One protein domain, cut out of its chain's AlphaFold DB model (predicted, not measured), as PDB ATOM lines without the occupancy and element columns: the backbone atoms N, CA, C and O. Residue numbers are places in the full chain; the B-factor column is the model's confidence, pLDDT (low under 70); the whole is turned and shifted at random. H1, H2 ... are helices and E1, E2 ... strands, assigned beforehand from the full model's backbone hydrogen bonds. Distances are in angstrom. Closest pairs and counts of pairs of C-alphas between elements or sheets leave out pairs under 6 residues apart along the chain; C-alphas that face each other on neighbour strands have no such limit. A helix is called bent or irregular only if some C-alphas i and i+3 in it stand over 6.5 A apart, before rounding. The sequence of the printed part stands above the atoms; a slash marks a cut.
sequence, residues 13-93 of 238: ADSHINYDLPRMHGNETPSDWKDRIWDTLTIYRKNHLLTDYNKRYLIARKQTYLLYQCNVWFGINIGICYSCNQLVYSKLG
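What this domain is: This is residues 13 to 93 of the 238 residues of an uncharacterized protein of Rhizophagus clarus (UniProt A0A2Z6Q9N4). A small three-stranded antiparallel sheet, made by a long hairpin of E1 and E2 with the short strand E3 beside E2, has the kinked helix H2 across one face. E2 bends on its way, and the loop of the E1-E2 hairpin and the last residue of H2 lie far from each other, while the short helix H1 is off to a side, away from the sheet and H2. The printed part has 81 residues with two named helices and three named strands, in the order H1, H2, E1, E2, E3, and its class is mixed, helices and strands. The sheet's order is E1, E2, E3. The whole is compact, with a radius of gyration of the C-alphas of 13.0 A and spans of 40 by 32 by 21 A.

Where its parts are: E1 is residues 57 to 65, 25.6 A long from first to last C-alpha, beginning at C-alpha 57 at (-0.273, -44.954, -5.297). E2, the longest strand, is residues 71 to 81, 26.8 A long, and E3 is residues 86 to 89, ending at C-alpha 89 at (4.239, -46.585, -16.661). H2 is residues 30 to 46, 22.9 A long. H1 is residues 13 to 19, 10.3 A long, beginning at C-alpha 13 at (-21.214, -43.997, -0.052).

How they stand to each other: E1, E2 and E3 form a meander, each strand the antiparallel neighbour of the one before; E1 and E3 are its edge strands. E1 and E2 are a hairpin, with directions at 152 degrees; N 60 and O 78, 2.8 A apart, and N 64 and O 72, 3.1 A apart, are within hydrogen-bond range. E2 bends by 67 degrees at residue 77. E2 and E3 are a hairpin too, with directions at 124 degrees and N 88 and O 79 at 2.8 A, within hydrogen-bond range. H2 is on one face of the sheet, giving two layers, a helix over a sheet. Its height over the sheet is 6.4 A; it lies over E2 and runs across the strands, at 85 degrees to E2 on the local plane. The closest C-alphas of H2 and E2 are those of Pro 30 and Ile 78, 7.4 A apart; those of H2 and E3 are of Pro 30 and Leu 87, 7.6 A apart. H2 and E1 are near each other, with 5 pairs of C-alphas within 10 A. H2 is irregular, with C-alphas 36 and 39 7.4 A apart, and has a kink of 51 degrees near residue 37. H1 is not on the sheet, and is apart from H2. In H1 every O i to N i+4 pair is within hydrogen-bond range; in H2, 11 of 13 are.

The domain as a whole: The two C-alphas farthest apart, those of Lys 46 and Leu 67, are 39.8 A apart. The printed part has no cut. The links E1 to E2 and E2 to E3 are tight, those from H1 to H2 and H2 to E1 are short, and no link is long. The mean pLDDT of the printed part is 72.2; residues 13 to 22, 52 to 53, 62 to 75 and 91 to 93 are under 70.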
ATOM      1  N   ALA A  13     -21.411 -45.197   0.761       37.22
ATOM      2  CA  ALA A  13     -21.214 -43.997  -0.052       37.22
ATOM      3  C   ALA A  13     -19.729 -43.639  -0.304       37.22
ATOM      4  O   ALA A  13     -19.360 -43.353  -1.441       37.22
ATOM      5  N   ASP A  14     -18.849 -43.726   0.698       37.31
ATOM      6  CA  ASP A  14     -17.412 -43.421   0.558       37.31
ATOM      7  C   ASP A  14     -16.648 -44.467  -0.266       37.31
ATOM      8  O   ASP A  14     -15.669 -44.153  -0.954       37.31
ATOM      9  N   SER A  15     -17.111 -45.722  -0.242       42.88
ATOM     10  CA  SER A  15     -16.547 -46.773  -1.092       42.88
ATOM     11  C   SER A  15     -16.822 -46.510  -2.577       42.88
ATOM     12  O   SER A  15     -15.917 -46.685  -3.395       42.88
ATOM     13  N   HIS A  16     -18.001 -45.979  -2.928       42.66
ATOM     14  CA  HIS A  16     -18.321 -45.550  -4.292       42.66
ATOM     15  C   HIS A  16     -17.491 -44.338  -4.748       42.66
ATOM     16  O   HIS A  16     -17.013 -44.331  -5.881       42.66
ATOM     17  N   ILE A  17     -17.187 -43.388  -3.855       46.09
ATOM     18  CA  ILE A  17     -16.341 -42.222  -4.173       46.09
ATOM     19  C   ILE A  17     -14.889 -42.637  -4.496       46.09
ATOM     20  O   ILE A  17     -14.253 -42.044  -5.368       46.09
ATOM     21  N   ASN A  18     -14.359 -43.699  -3.875       47.94
ATOM     22  CA  ASN A  18     -13.028 -44.233  -4.214       47.94
ATOM     23  C   ASN A  18     -12.995 -44.976  -5.565       47.94
ATOM     24  O   ASN A  18     -11.939 -45.052  -6.202       47.94
ATOM     25  N   TYR A  19     -14.129 -45.514  -6.031       49.81
ATOM     26  CA  TYR A  19     -14.236 -46.029  -7.400       49.81
ATOM     27  C   TYR A  19     -14.261 -44.908  -8.449       49.81
ATOM     28  O   TYR A  19     -13.805 -45.140  -9.572       49.81
ATOM     29  N   ASP A  20     -14.681 -43.707  -8.043       52.28
ATOM     30  CA  ASP A  20     -14.761 -42.485  -8.851       52.28
ATOM     31  C   ASP A  20     -13.528 -41.561  -8.773       52.28
ATOM     32  O   ASP A  20     -13.535 -40.481  -9.373       52.28
ATOM     33  N   LEU A  21     -12.436 -41.980  -8.111       58.91
ATOM     34  CA  LEU A  21     -11.143 -41.278  -8.196       58.91
ATOM     35  C   LEU A  21     -10.764 -41.041  -9.665       58.91
ATOM     36  O   LEU A  21     -11.008 -41.906 -10.515       58.91
ATOM     37  N   PRO A  22     -10.241 -39.856 -10.018       64.38
ATOM     38  CA  PRO A  22     -10.750 -39.235 -11.220       64.38
ATOM     39  C   PRO A  22     -10.172 -39.932 -12.441       64.38
ATOM     40  O   PRO A  22      -8.971 -40.165 -12.559       64.38
ATOM     41  N   ARG A  23     -11.082 -40.324 -13.322       74.62
ATOM     42  CA  ARG A  23     -10.834 -41.136 -14.511       74.62
ATOM     43  C   ARG A  23     -10.011 -40.354 -15.527       74.62
ATOM     44  O   ARG A  23     -10.158 -39.136 -15.617       74.62
ATOM     45  N   MET A  24      -9.198 -41.055 -16.317       73.06
ATOM     46  CA  MET A  24      -8.583 -40.439 -17.492       73.06
ATOM     47  C   MET A  24      -9.645 -40.223 -18.564       73.06
ATOM     48  O   MET A  24     -10.342 -41.169 -18.951       73.06
ATOM     49  N   HIS A  25      -9.770 -38.990 -19.050       78.69
ATOM     50  CA  HIS A  25     -10.661 -38.690 -20.167       78.69
ATOM     51  C   HIS A  25     -10.071 -39.210 -21.486       78.69
ATOM     52  O   HIS A  25      -8.869 -39.443 -21.611       78.69
ATOM     53  N   GLY A  26     -10.924 -39.443 -22.489       71.44
ATOM     54  CA  GLY A  26     -10.533 -40.142 -23.720       71.44
ATOM     55  C   GLY A  26      -9.379 -39.489 -24.493       71.44
ATOM     56  O   GLY A  26      -8.566 -40.211 -25.071       71.44
ATOM     57  N   ASN A  27      -9.307 -38.159 -24.466       80.12
ATOM     58  CA  ASN A  27      -8.328 -37.314 -25.154       80.12
ATOM     59  C   ASN A  27      -7.247 -36.732 -24.225       80.12
ATOM     60  O   ASN A  27      -6.412 -35.955 -24.675       80.12
ATOM     61  N   GLU A  28      -7.274 -37.074 -22.942       82.56
ATOM     62  CA  GLU A  28      -6.387 -36.503 -21.936       82.56
ATOM     63  C   GLU A  28      -5.052 -37.250 -21.895       82.56
ATOM     64  O   GLU A  28      -5.019 -38.487 -21.897       82.56
ATOM     65  N   THR A  29      -3.934 -36.518 -21.848       86.50
ATOM     66  CA  THR A  29      -2.632 -37.157 -21.645       86.50
ATOM     67  C   THR A  29      -2.458 -37.569 -20.177       86.50
ATOM     68  O   THR A  29      -3.096 -37.015 -19.285       86.50
ATOM     69  N   PRO A  30      -1.571 -38.529 -19.867       85.94
ATOM     70  CA  PRO A  30      -1.296 -38.912 -18.480       85.94
ATOM     71  C   PRO A  30      -0.845 -37.747 -17.588       85.94
ATOM     72  O   PRO A  30      -1.123 -37.751 -16.389       85.94
ATOM     73  N   SER A  31      -0.149 -36.764 -18.165       88.75
ATOM     74  CA  SER A  31       0.271 -35.548 -17.463       88.75
ATOM     75  C   SER A  31      -0.922 -34.645 -17.165       88.75
ATOM     76  O   SER A  31      -1.127 -34.311 -16.003       88.75
ATOM     77  N   ASP A  32      -1.752 -34.354 -18.174       90.19
ATOM     78  CA  ASP A  32      -2.960 -33.532 -18.007       90.19
ATOM     79  C   ASP A  32      -3.896 -34.133 -16.950       90.19
ATOM     80  O   ASP A  32      -4.413 -33.431 -16.081       90.19
ATOM     81  N   TRP A  33      -4.045 -35.461 -16.981       86.88
ATOM     82  CA  TRP A  33      -4.789 -36.214 -15.982       86.88
ATOM     83  C   TRP A  33      -4.239 -35.995 -14.585       86.88
ATOM     84  O   TRP A  33      -4.989 -35.611 -13.689       86.88
ATOM     85  N   LYS A  34      -2.938 -36.230 -14.388       89.00
ATOM     86  CA  LYS A  34      -2.302 -36.048 -13.086       89.00
ATOM     87  C   LYS A  34      -2.536 -34.631 -12.573       89.00
ATOM     88  O   LYS A  34      -2.928 -34.494 -11.418       89.00
ATOM     89  N   ASP A  35      -2.319 -33.623 -13.411       90.38
ATOM     90  CA  ASP A  35      -2.415 -32.216 -13.026       90.38
ATOM     91  C   ASP A  35      -3.848 -31.845 -12.626       90.38
ATOM     92  O   ASP A  35      -4.057 -31.262 -11.563       90.38
ATOM     93  N   ARG A  36      -4.854 -32.285 -13.393       89.19
ATOM     94  CA  ARG A  36      -6.271 -32.054 -13.072       89.19
ATOM     95  C   ARG A  36      -6.684 -32.645 -11.725       89.19
ATOM     96  O   ARG A  36      -7.530 -32.078 -11.037       89.19
ATOM     97  N   ILE A  37      -6.151 -33.810 -11.366       86.25
ATOM     98  CA  ILE A  37      -6.572 -34.529 -10.157       86.25
ATOM     99  C   ILE A  37      -5.710 -34.219  -8.939       86.25
ATOM    100  O   ILE A  37      -6.055 -34.645  -7.835       86.25
ATOM    101  N   TRP A  38      -4.582 -33.534  -9.133       87.75
ATOM    102  CA  TRP A  38      -3.523 -33.428  -8.138       87.75
ATOM    103  C   TRP A  38      -3.981 -32.752  -6.848       87.75
ATOM    104  O   TRP A  38      -3.702 -33.254  -5.755       87.75
ATOM    105  N   ASP A  39      -4.724 -31.655  -6.967       85.69
ATOM    106  CA  ASP A  39      -5.188 -30.880  -5.818       85.69
ATOM    107  C   ASP A  39      -6.202 -31.674  -4.990       85.69
ATOM    108  O   ASP A  39      -6.034 -31.835  -3.778       85.69
ATOM    109  N   THR A  40      -7.192 -32.277  -5.652       84.38
ATOM    110  CA  THR A  40      -8.167 -33.173  -5.015       84.38
ATOM    111  C   THR A  40      -7.467 -34.348  -4.343       84.38
ATOM    112  O   THR A  40      -7.710 -34.638  -3.172       84.38
ATOM    113  N   LEU A  41      -6.541 -35.000  -5.046       83.69
ATOM    114  CA  LEU A  41      -5.780 -36.120  -4.507       83.69
ATOM    115  C   LEU A  41      -4.975 -35.706  -3.267       83.69
ATOM    116  O   LEU A  41      -4.925 -36.441  -2.282       83.69
ATOM    117  N   THR A  42      -4.382 -34.515  -3.286       84.31
ATOM    118  CA  THR A  42      -3.626 -33.962  -2.158       84.31
ATOM    119  C   THR A  42      -4.524 -33.712  -0.947       84.31
ATOM    120  O   THR A  42      -4.129 -34.037   0.174       84.31
ATOM    121  N   ILE A  43      -5.742 -33.198  -1.148       83.12
ATOM    122  CA  ILE A  43      -6.737 -33.016  -0.078       83.12
ATOM    123  C   ILE A  43      -7.105 -34.369   0.544       83.12
ATOM    124  O   ILE A  43      -7.061 -34.523   1.764       83.12
ATOM    125  N   TYR A  44      -7.393 -35.376  -0.283       83.06
ATOM    126  CA  TYR A  44      -7.745 -36.714   0.195       83.06
ATOM    127  C   TYR A  44      -6.598 -37.368   0.975       83.06
ATOM    128  O   TYR A  44      -6.836 -37.979   2.016       83.06
ATOM    129  N   ARG A  45      -5.351 -37.205   0.510       80.69
ATOM    130  CA  ARG A  45      -4.151 -37.683   1.216       80.69
ATOM    131  C   ARG A  45      -4.004 -37.028   2.588       80.69
ATOM    132  O   ARG A  45      -3.811 -37.740   3.568       80.69
ATOM    133  N   LYS A  46      -4.112 -35.696   2.658       82.62
ATOM    134  CA  LYS A  46      -3.968 -34.931   3.909       82.62
ATOM    135  C   LYS A  46      -5.034 -35.285   4.945       82.62
ATOM    136  O   LYS A  46      -4.744 -35.276   6.132       82.62
ATOM    137  N   ASN A  47      -6.235 -35.628   4.487       80.62
ATOM    138  CA  ASN A  47      -7.361 -35.985   5.348       80.62
ATOM    139  C   ASN A  47      -7.489 -37.501   5.594       80.62
ATOM    140  O   ASN A  47      -8.491 -37.938   6.149       80.62
ATOM    141  N   HIS A  48      -6.513 -38.312   5.165       77.75
ATOM    142  CA  HIS A  48      -6.530 -39.776   5.302       77.75
ATOM    143  C   HIS A  48      -7.784 -40.461   4.711       77.75
ATOM    144  O   HIS A  48      -8.195 -41.522   5.172       77.75
ATOM    145  N   LEU A  49      -8.363 -39.888   3.649       79.31
ATOM    146  CA  LEU A  49      -9.611 -40.354   3.015       79.31
ATOM    147  C   LEU A  49      -9.394 -41.435   1.939       79.31
ATOM    148  O   LEU A  49     -10.331 -41.871   1.268       79.31
ATOM    149  N   LEU A  50      -8.146 -41.848   1.716       75.19
ATOM    150  CA  LEU A  50      -7.809 -42.882   0.740       75.19
ATOM    151  C   LEU A  50      -7.916 -44.273   1.364       75.19
ATOM    152  O   LEU A  50      -7.435 -44.507   2.473       75.19
ATOM    153  N   THR A  51      -8.485 -45.214   0.607       70.31
ATOM    154  CA  THR A  51      -8.489 -46.633   0.984       70.31
ATOM    155  C   THR A  51      -7.070 -47.167   1.103       70.31
ATOM    156  O   THR A  51      -6.151 -46.696   0.432       70.31
ATOM    157  N   ASP A  52      -6.900 -48.231   1.881       67.00
ATOM    158  CA  ASP A  52      -5.627 -48.938   2.055       67.00
ATOM    159  C   ASP A  52      -4.925 -49.331   0.754       67.00
ATOM    160  O   ASP A  52      -3.690 -49.374   0.686       67.00
ATOM    161  N   TYR A  53      -5.712 -49.567  -0.294       65.56
ATOM    162  CA  TYR A  53      -5.219 -49.803  -1.641       65.56
ATOM    163  C   TYR A  53      -4.603 -48.537  -2.258       65.56
ATOM    164  O   TYR A  53      -3.461 -48.561  -2.719       65.56
ATOM    165  N   ASN A  54      -5.325 -47.416  -2.192       73.94
ATOM    166  CA  ASN A  54      -4.942 -46.145  -2.803       73.94
ATOM    167  C   ASN A  54      -4.000 -45.296  -1.940       73.94
ATOM    168  O   ASN A  54      -3.568 -44.249  -2.405       73.94
ATOM    169  N   LYS A  55      -3.664 -45.706  -0.708       78.50
ATOM    170  CA  LYS A  55      -2.802 -44.940   0.218       78.50
ATOM    171  C   LYS A  55      -1.385 -44.676  -0.304       78.50
ATOM    172  O   LYS A  55      -0.771 -43.699   0.105       78.50
ATOM    173  N   ARG A  56      -0.857 -45.532  -1.187       82.62
ATOM    174  CA  ARG A  56       0.562 -45.501  -1.617       82.62
ATOM    175  C   ARG A  56       0.748 -45.043  -3.060       82.62
ATOM    176  O   ARG A  56       1.806 -44.527  -3.428       82.62
ATOM    177  N   TYR A  57      -0.251 -45.307  -3.889       85.31
ATOM    178  CA  TYR A  57      -0.273 -44.954  -5.297       85.31
ATOM    179  C   TYR A  57      -1.708 -44.936  -5.806       85.31
ATOM    180  O   TYR A  57      -2.579 -45.588  -5.233       85.31
ATOM    181  N   LEU A  58      -1.925 -44.226  -6.909       85.56
ATOM    182  CA  LEU A  58      -3.189 -44.244  -7.639       85.56
ATOM    183  C   LEU A  58      -2.976 -44.878  -9.005       85.56
ATOM    184  O   LEU A  58      -2.060 -44.470  -9.711       85.56
ATOM    185  N   ILE A  59      -3.822 -45.825  -9.401       82.31
ATOM    186  CA  ILE A  59      -3.831 -46.365 -10.767       82.31
ATOM    187  C   ILE A  59      -4.884 -45.632 -11.587       82.31
ATOM    188  O   ILE A  59      -6.044 -45.544 -11.181       82.31
ATOM    189  N   ALA A  60      -4.481 -45.124 -12.748       79.50
ATOM    190  CA  ALA A  60      -5.393 -44.524 -13.703       79.50
ATOM    191  C   ALA A  60      -6.389 -45.571 -14.214       79.50
ATOM    192  O   ALA A  60      -6.051 -46.737 -14.431       79.50
ATOM    193  N   ARG A  61      -7.624 -45.139 -14.459       76.00
ATOM    194  CA  ARG A  61      -8.682 -45.975 -15.032       76.00
ATOM    195  C   ARG A  61      -9.224 -45.316 -16.286       76.00
ATOM    196  O   ARG A  61      -9.409 -44.097 -16.309       76.00
ATOM    197  N   LYS A  62      -9.495 -46.125 -17.309       69.75
ATOM    198  CA  LYS A  62     -10.132 -45.682 -18.555       69.75
ATOM    199  C   LYS A  62     -11.436 -46.447 -18.769       69.75
ATOM    200  O   LYS A  62     -11.539 -47.620 -18.407       69.75
ATOM    201  N   GLN A  63     -12.431 -45.763 -19.331       65.12
ATOM    202  CA  GLN A  63     -13.672 -46.399 -19.769       65.12
ATOM    203  C   GLN A  63     -13.382 -47.304 -20.958       65.12
ATOM    204  O   GLN A  63     -12.783 -46.848 -21.935       65.12
ATOM    205  N   THR A  64     -13.856 -48.543 -20.900       58.06
ATOM    206  CA  THR A  64     -13.861 -49.426 -22.064       58.06
ATOM    207  C   THR A  64     -15.272 -49.954 -22.268       58.06
ATOM    208  O   THR A  64     -15.945 -50.354 -21.319       58.06
ATOM    209  N   TYR A  65     -15.734 -49.962 -23.516       52.47
ATOM    210  CA  TYR A  65     -17.014 -50.557 -23.874       52.47
ATOM    211  C   TYR A  65     -16.841 -52.074 -23.980       52.47
ATOM    212  O   TYR A  65     -16.104 -52.555 -24.839       52.47
ATOM    213  N   LEU A  66     -17.504 -52.828 -23.103       44.88
ATOM    214  CA  LEU A  66     -17.706 -54.263 -23.295       44.88
ATOM    215  C   LEU A  66     -19.058 -54.497 -23.977       44.88
ATOM    216  O   LEU A  66     -20.014 -53.760 -23.747       44.88
ATOM    217  N   LEU A  67     -19.103 -55.533 -24.818       41.97
ATOM    218  CA  LEU A  67     -20.113 -55.871 -25.835       41.97
ATOM    219  C   LEU A  67     -21.588 -55.990 -25.391       41.97
ATOM    220  O   LEU A  67     -22.428 -56.310 -26.221       41.97
ATOM    221  N   TYR A  68     -21.942 -55.695 -24.143       45.16
ATOM    222  CA  TYR A  68     -23.321 -55.725 -23.654       45.16
ATOM    223  C   TYR A  68     -23.532 -54.635 -22.592       45.16
ATOM    224  O   TYR A  68     -23.375 -54.887 -21.405       45.16
ATOM    225  N   GLN A  69     -23.833 -53.412 -23.050       47.12
ATOM    226  CA  GLN A  69     -24.512 -52.299 -22.347       47.12
ATOM    227  C   GLN A  69     -24.061 -51.876 -20.928       47.12
ATOM    228  O   GLN A  69     -24.687 -50.999 -20.338       47.12
ATOM    229  N   CYS A  70     -22.953 -52.388 -20.394       48.31
ATOM    230  CA  CYS A  70     -22.409 -51.978 -19.102       48.31
ATOM    231  C   CYS A  70     -21.107 -51.188 -19.282       48.31
ATOM    232  O   CYS A  70     -20.165 -51.642 -19.934       48.31
ATOM    233  N   ASN A  71     -21.037 -50.010 -18.656       54.44
ATOM    234  CA  ASN A  71     -19.798 -49.245 -18.539       54.44
ATOM    235  C   ASN A  71     -18.850 -49.973 -17.579       54.44
ATOM    236  O   ASN A  71     -19.020 -49.890 -16.363       54.44
ATOM    237  N   VAL A  72     -17.856 -50.682 -18.120       55.22
ATOM    238  CA  VAL A  72     -16.814 -51.342 -17.325       55.22
ATOM    239  C   VAL A  72     -15.529 -50.518 -17.395       55.22
ATOM    240  O   VAL A  72     -15.102 -50.067 -18.460       55.22
ATOM    241  N   TRP A  73     -14.911 -50.297 -16.237       60.09
ATOM    242  CA  TRP A  73     -13.713 -49.472 -16.094       60.09
ATOM    243  C   TRP A  73     -12.515 -50.367 -15.818       60.09
ATOM    244  O   TRP A  73     -12.526 -51.133 -14.855       60.09
ATOM    245  N   PHE A  74     -11.468 -50.249 -16.631       60.75
ATOM    246  CA  PHE A  74     -10.248 -51.029 -16.449       60.75
ATOM    247  C   PHE A  74      -9.113 -50.143 -15.945       60.75
ATOM    248  O   PHE A  74      -8.917 -49.021 -16.427       60.75
ATOM    249  N   GLY A  75      -8.358 -50.665 -14.974       64.50
ATOM    250  CA  GLY A  75      -7.063 -50.111 -14.598       64.50
ATOM    251  C   GLY A  75      -6.141 -50.140 -15.811       64.50
ATOM    252  O   GLY A  75      -5.937 -51.188 -16.427       64.50
ATOM    253  N   ILE A  76      -5.622 -48.976 -16.186       70.19
ATOM    254  CA  ILE A  76      -4.631 -48.872 -17.251       70.19
ATOM    255  C   ILE A  76      -3.228 -48.892 -16.650       70.19
ATOM    256  O   ILE A  76      -3.022 -48.766 -15.445       70.19
ATOM    257  N   ASN A  77      -2.230 -49.046 -17.509       74.62
ATOM    258  CA  ASN A  77      -0.830 -49.218 -17.128       74.62
ATOM    259  C   ASN A  77      -0.123 -47.919 -16.735       74.62
ATOM    260  O   ASN A  77       1.048 -47.724 -17.056       74.62
ATOM    261  N   ILE A  78      -0.845 -47.025 -16.069       81.94
ATOM    262  CA  ILE A  78      -0.377 -45.712 -15.650       81.94
ATOM    263  C   ILE A  78      -0.784 -45.539 -14.196       81.94
ATOM    264  O   ILE A  78      -1.947 -45.728 -13.848       81.94
ATOM    265  N   GLY A  79       0.169 -45.185 -13.345       85.81
ATOM    266  CA  GLY A  79      -0.099 -44.860 -11.955       85.81
ATOM    267  C   GLY A  79       0.665 -43.636 -11.486       85.81
ATOM    268  O   GLY A  79       1.633 -43.219 -12.115       85.81
ATOM    269  N   ILE A  80       0.241 -43.064 -10.367       88.31
ATOM    270  CA  ILE A  80       0.949 -41.987  -9.686       88.31
ATOM    271  C   ILE A  80       1.562 -42.554  -8.416       88.31
ATOM    272  O   ILE A  80       0.851 -43.037  -7.537       88.31
ATOM    273  N   CYS A  81       2.886 -42.487  -8.317       88.50
ATOM    274  CA  CYS A  81       3.600 -42.848  -7.104       88.50
ATOM    275  C   CYS A  81       3.586 -41.674  -6.131       88.50
ATOM    276  O   CYS A  81       4.119 -40.614  -6.448       88.50
ATOM    277  N   TYR A  82       3.041 -41.857  -4.932       86.44
ATOM    278  CA  TYR A  82       2.972 -40.764  -3.959       86.44
ATOM    279  C   TYR A  82       4.319 -40.437  -3.325       86.44
ATOM    280  O   TYR A  82       4.567 -39.283  -3.011       86.44
ATOM    281  N   SER A  83       5.216 -41.421  -3.228       84.88
ATOM    282  CA  SER A  83       6.540 -41.228  -2.629       84.88
ATOM    283  C   SER A  83       7.476 -40.338  -3.449       84.88
ATOM    284  O   SER A  83       8.482 -39.875  -2.919       84.88
ATOM    285  N   CYS A  84       7.214 -40.141  -4.742       87.06
ATOM    286  CA  CYS A  84       8.010 -39.242  -5.585       87.06
ATOM    287  C   CYS A  84       7.156 -38.317  -6.457       87.06
ATOM    288  O   CYS A  84       7.693 -37.546  -7.248       87.06
ATOM    289  N   ASN A  85       5.830 -38.404  -6.340       89.00
ATOM    290  CA  ASN A  85       4.855 -37.672  -7.142       89.00
ATOM    291  C   ASN A  85       5.054 -37.840  -8.666       89.00
ATOM    292  O   ASN A  85       4.679 -36.962  -9.443       89.00
ATOM    293  N   GLN A  86       5.646 -38.949  -9.126       89.50
ATOM    294  CA  GLN A  86       5.886 -39.214 -10.551       89.50
ATOM    295  C   GLN A  86       4.840 -40.153 -11.152       89.50
ATOM    296  O   GLN A  86       4.295 -41.026 -10.471       89.50
ATOM    297  N   LEU A  87       4.617 -39.992 -12.460       89.88
ATOM    298  CA  LEU A  87       3.891 -40.960 -13.273       89.88
ATOM    299  C   LEU A  87       4.743 -42.214 -13.476       89.88
ATOM    300  O   LEU A  87       5.923 -42.145 -13.824       89.88
ATOM    301  N   VAL A  88       4.123 -43.368 -13.274       88.25
ATOM    302  CA  VAL A  88       4.725 -44.687 -13.403       88.25
ATOM    303  C   VAL A  88       4.001 -45.438 -14.504       88.25
ATOM    304  O   VAL A  88       2.790 -45.630 -14.442       88.25
ATOM    305  N   TYR A  89       4.762 -45.880 -15.500       84.38
ATOM    306  CA  TYR A  89       4.239 -46.585 -16.661       84.38
ATOM    307  C   TYR A  89       4.601 -48.065 -16.585       84.38
ATOM    308  O   TYR A  89       5.770 -48.426 -16.407       84.38
ATOM    309  N   SER A  90       3.607 -48.929 -16.758       74.81
ATOM    310  CA  SER A  90       3.809 -50.366 -16.921       74.81
ATOM    311  C   SER A  90       3.887 -50.732 -18.402       74.81
ATOM    312  O   SER A  90       3.145 -50.216 -19.233       74.81
ATOM    313  N   LYS A  91       4.811 -51.641 -18.731       64.12
ATOM    314  CA  LYS A  91       4.930 -52.241 -20.071       64.12
ATOM    315  C   LYS A  91       4.056 -53.486 -20.244       64.12
ATOM    316  O   LYS A  91       3.947 -53.995 -21.352       64.12
ATOM    317  N   LEU A  92       3.505 -54.015 -19.151       56.00
ATOM    318  CA  LEU A  92       2.591 -55.157 -19.189       56.00
ATOM    319  C   LEU A  92       1.239 -54.669 -19.723       56.00
ATOM    320  O   LEU A  92       0.907 -53.518 -19.484       56.00
ATOM    321  N   GLY A  93       0.496 -55.489 -20.472       50.84
ATOM    322  CA  GLY A  93      -0.838 -55.134 -20.990       50.84
ATOM    323  C   GLY A  93      -1.847 -54.812 -19.876       50.84
ATOM    324  O   GLY A  93      -1.563 -55.027 -18.702       50.84
TER     325      GLY A  93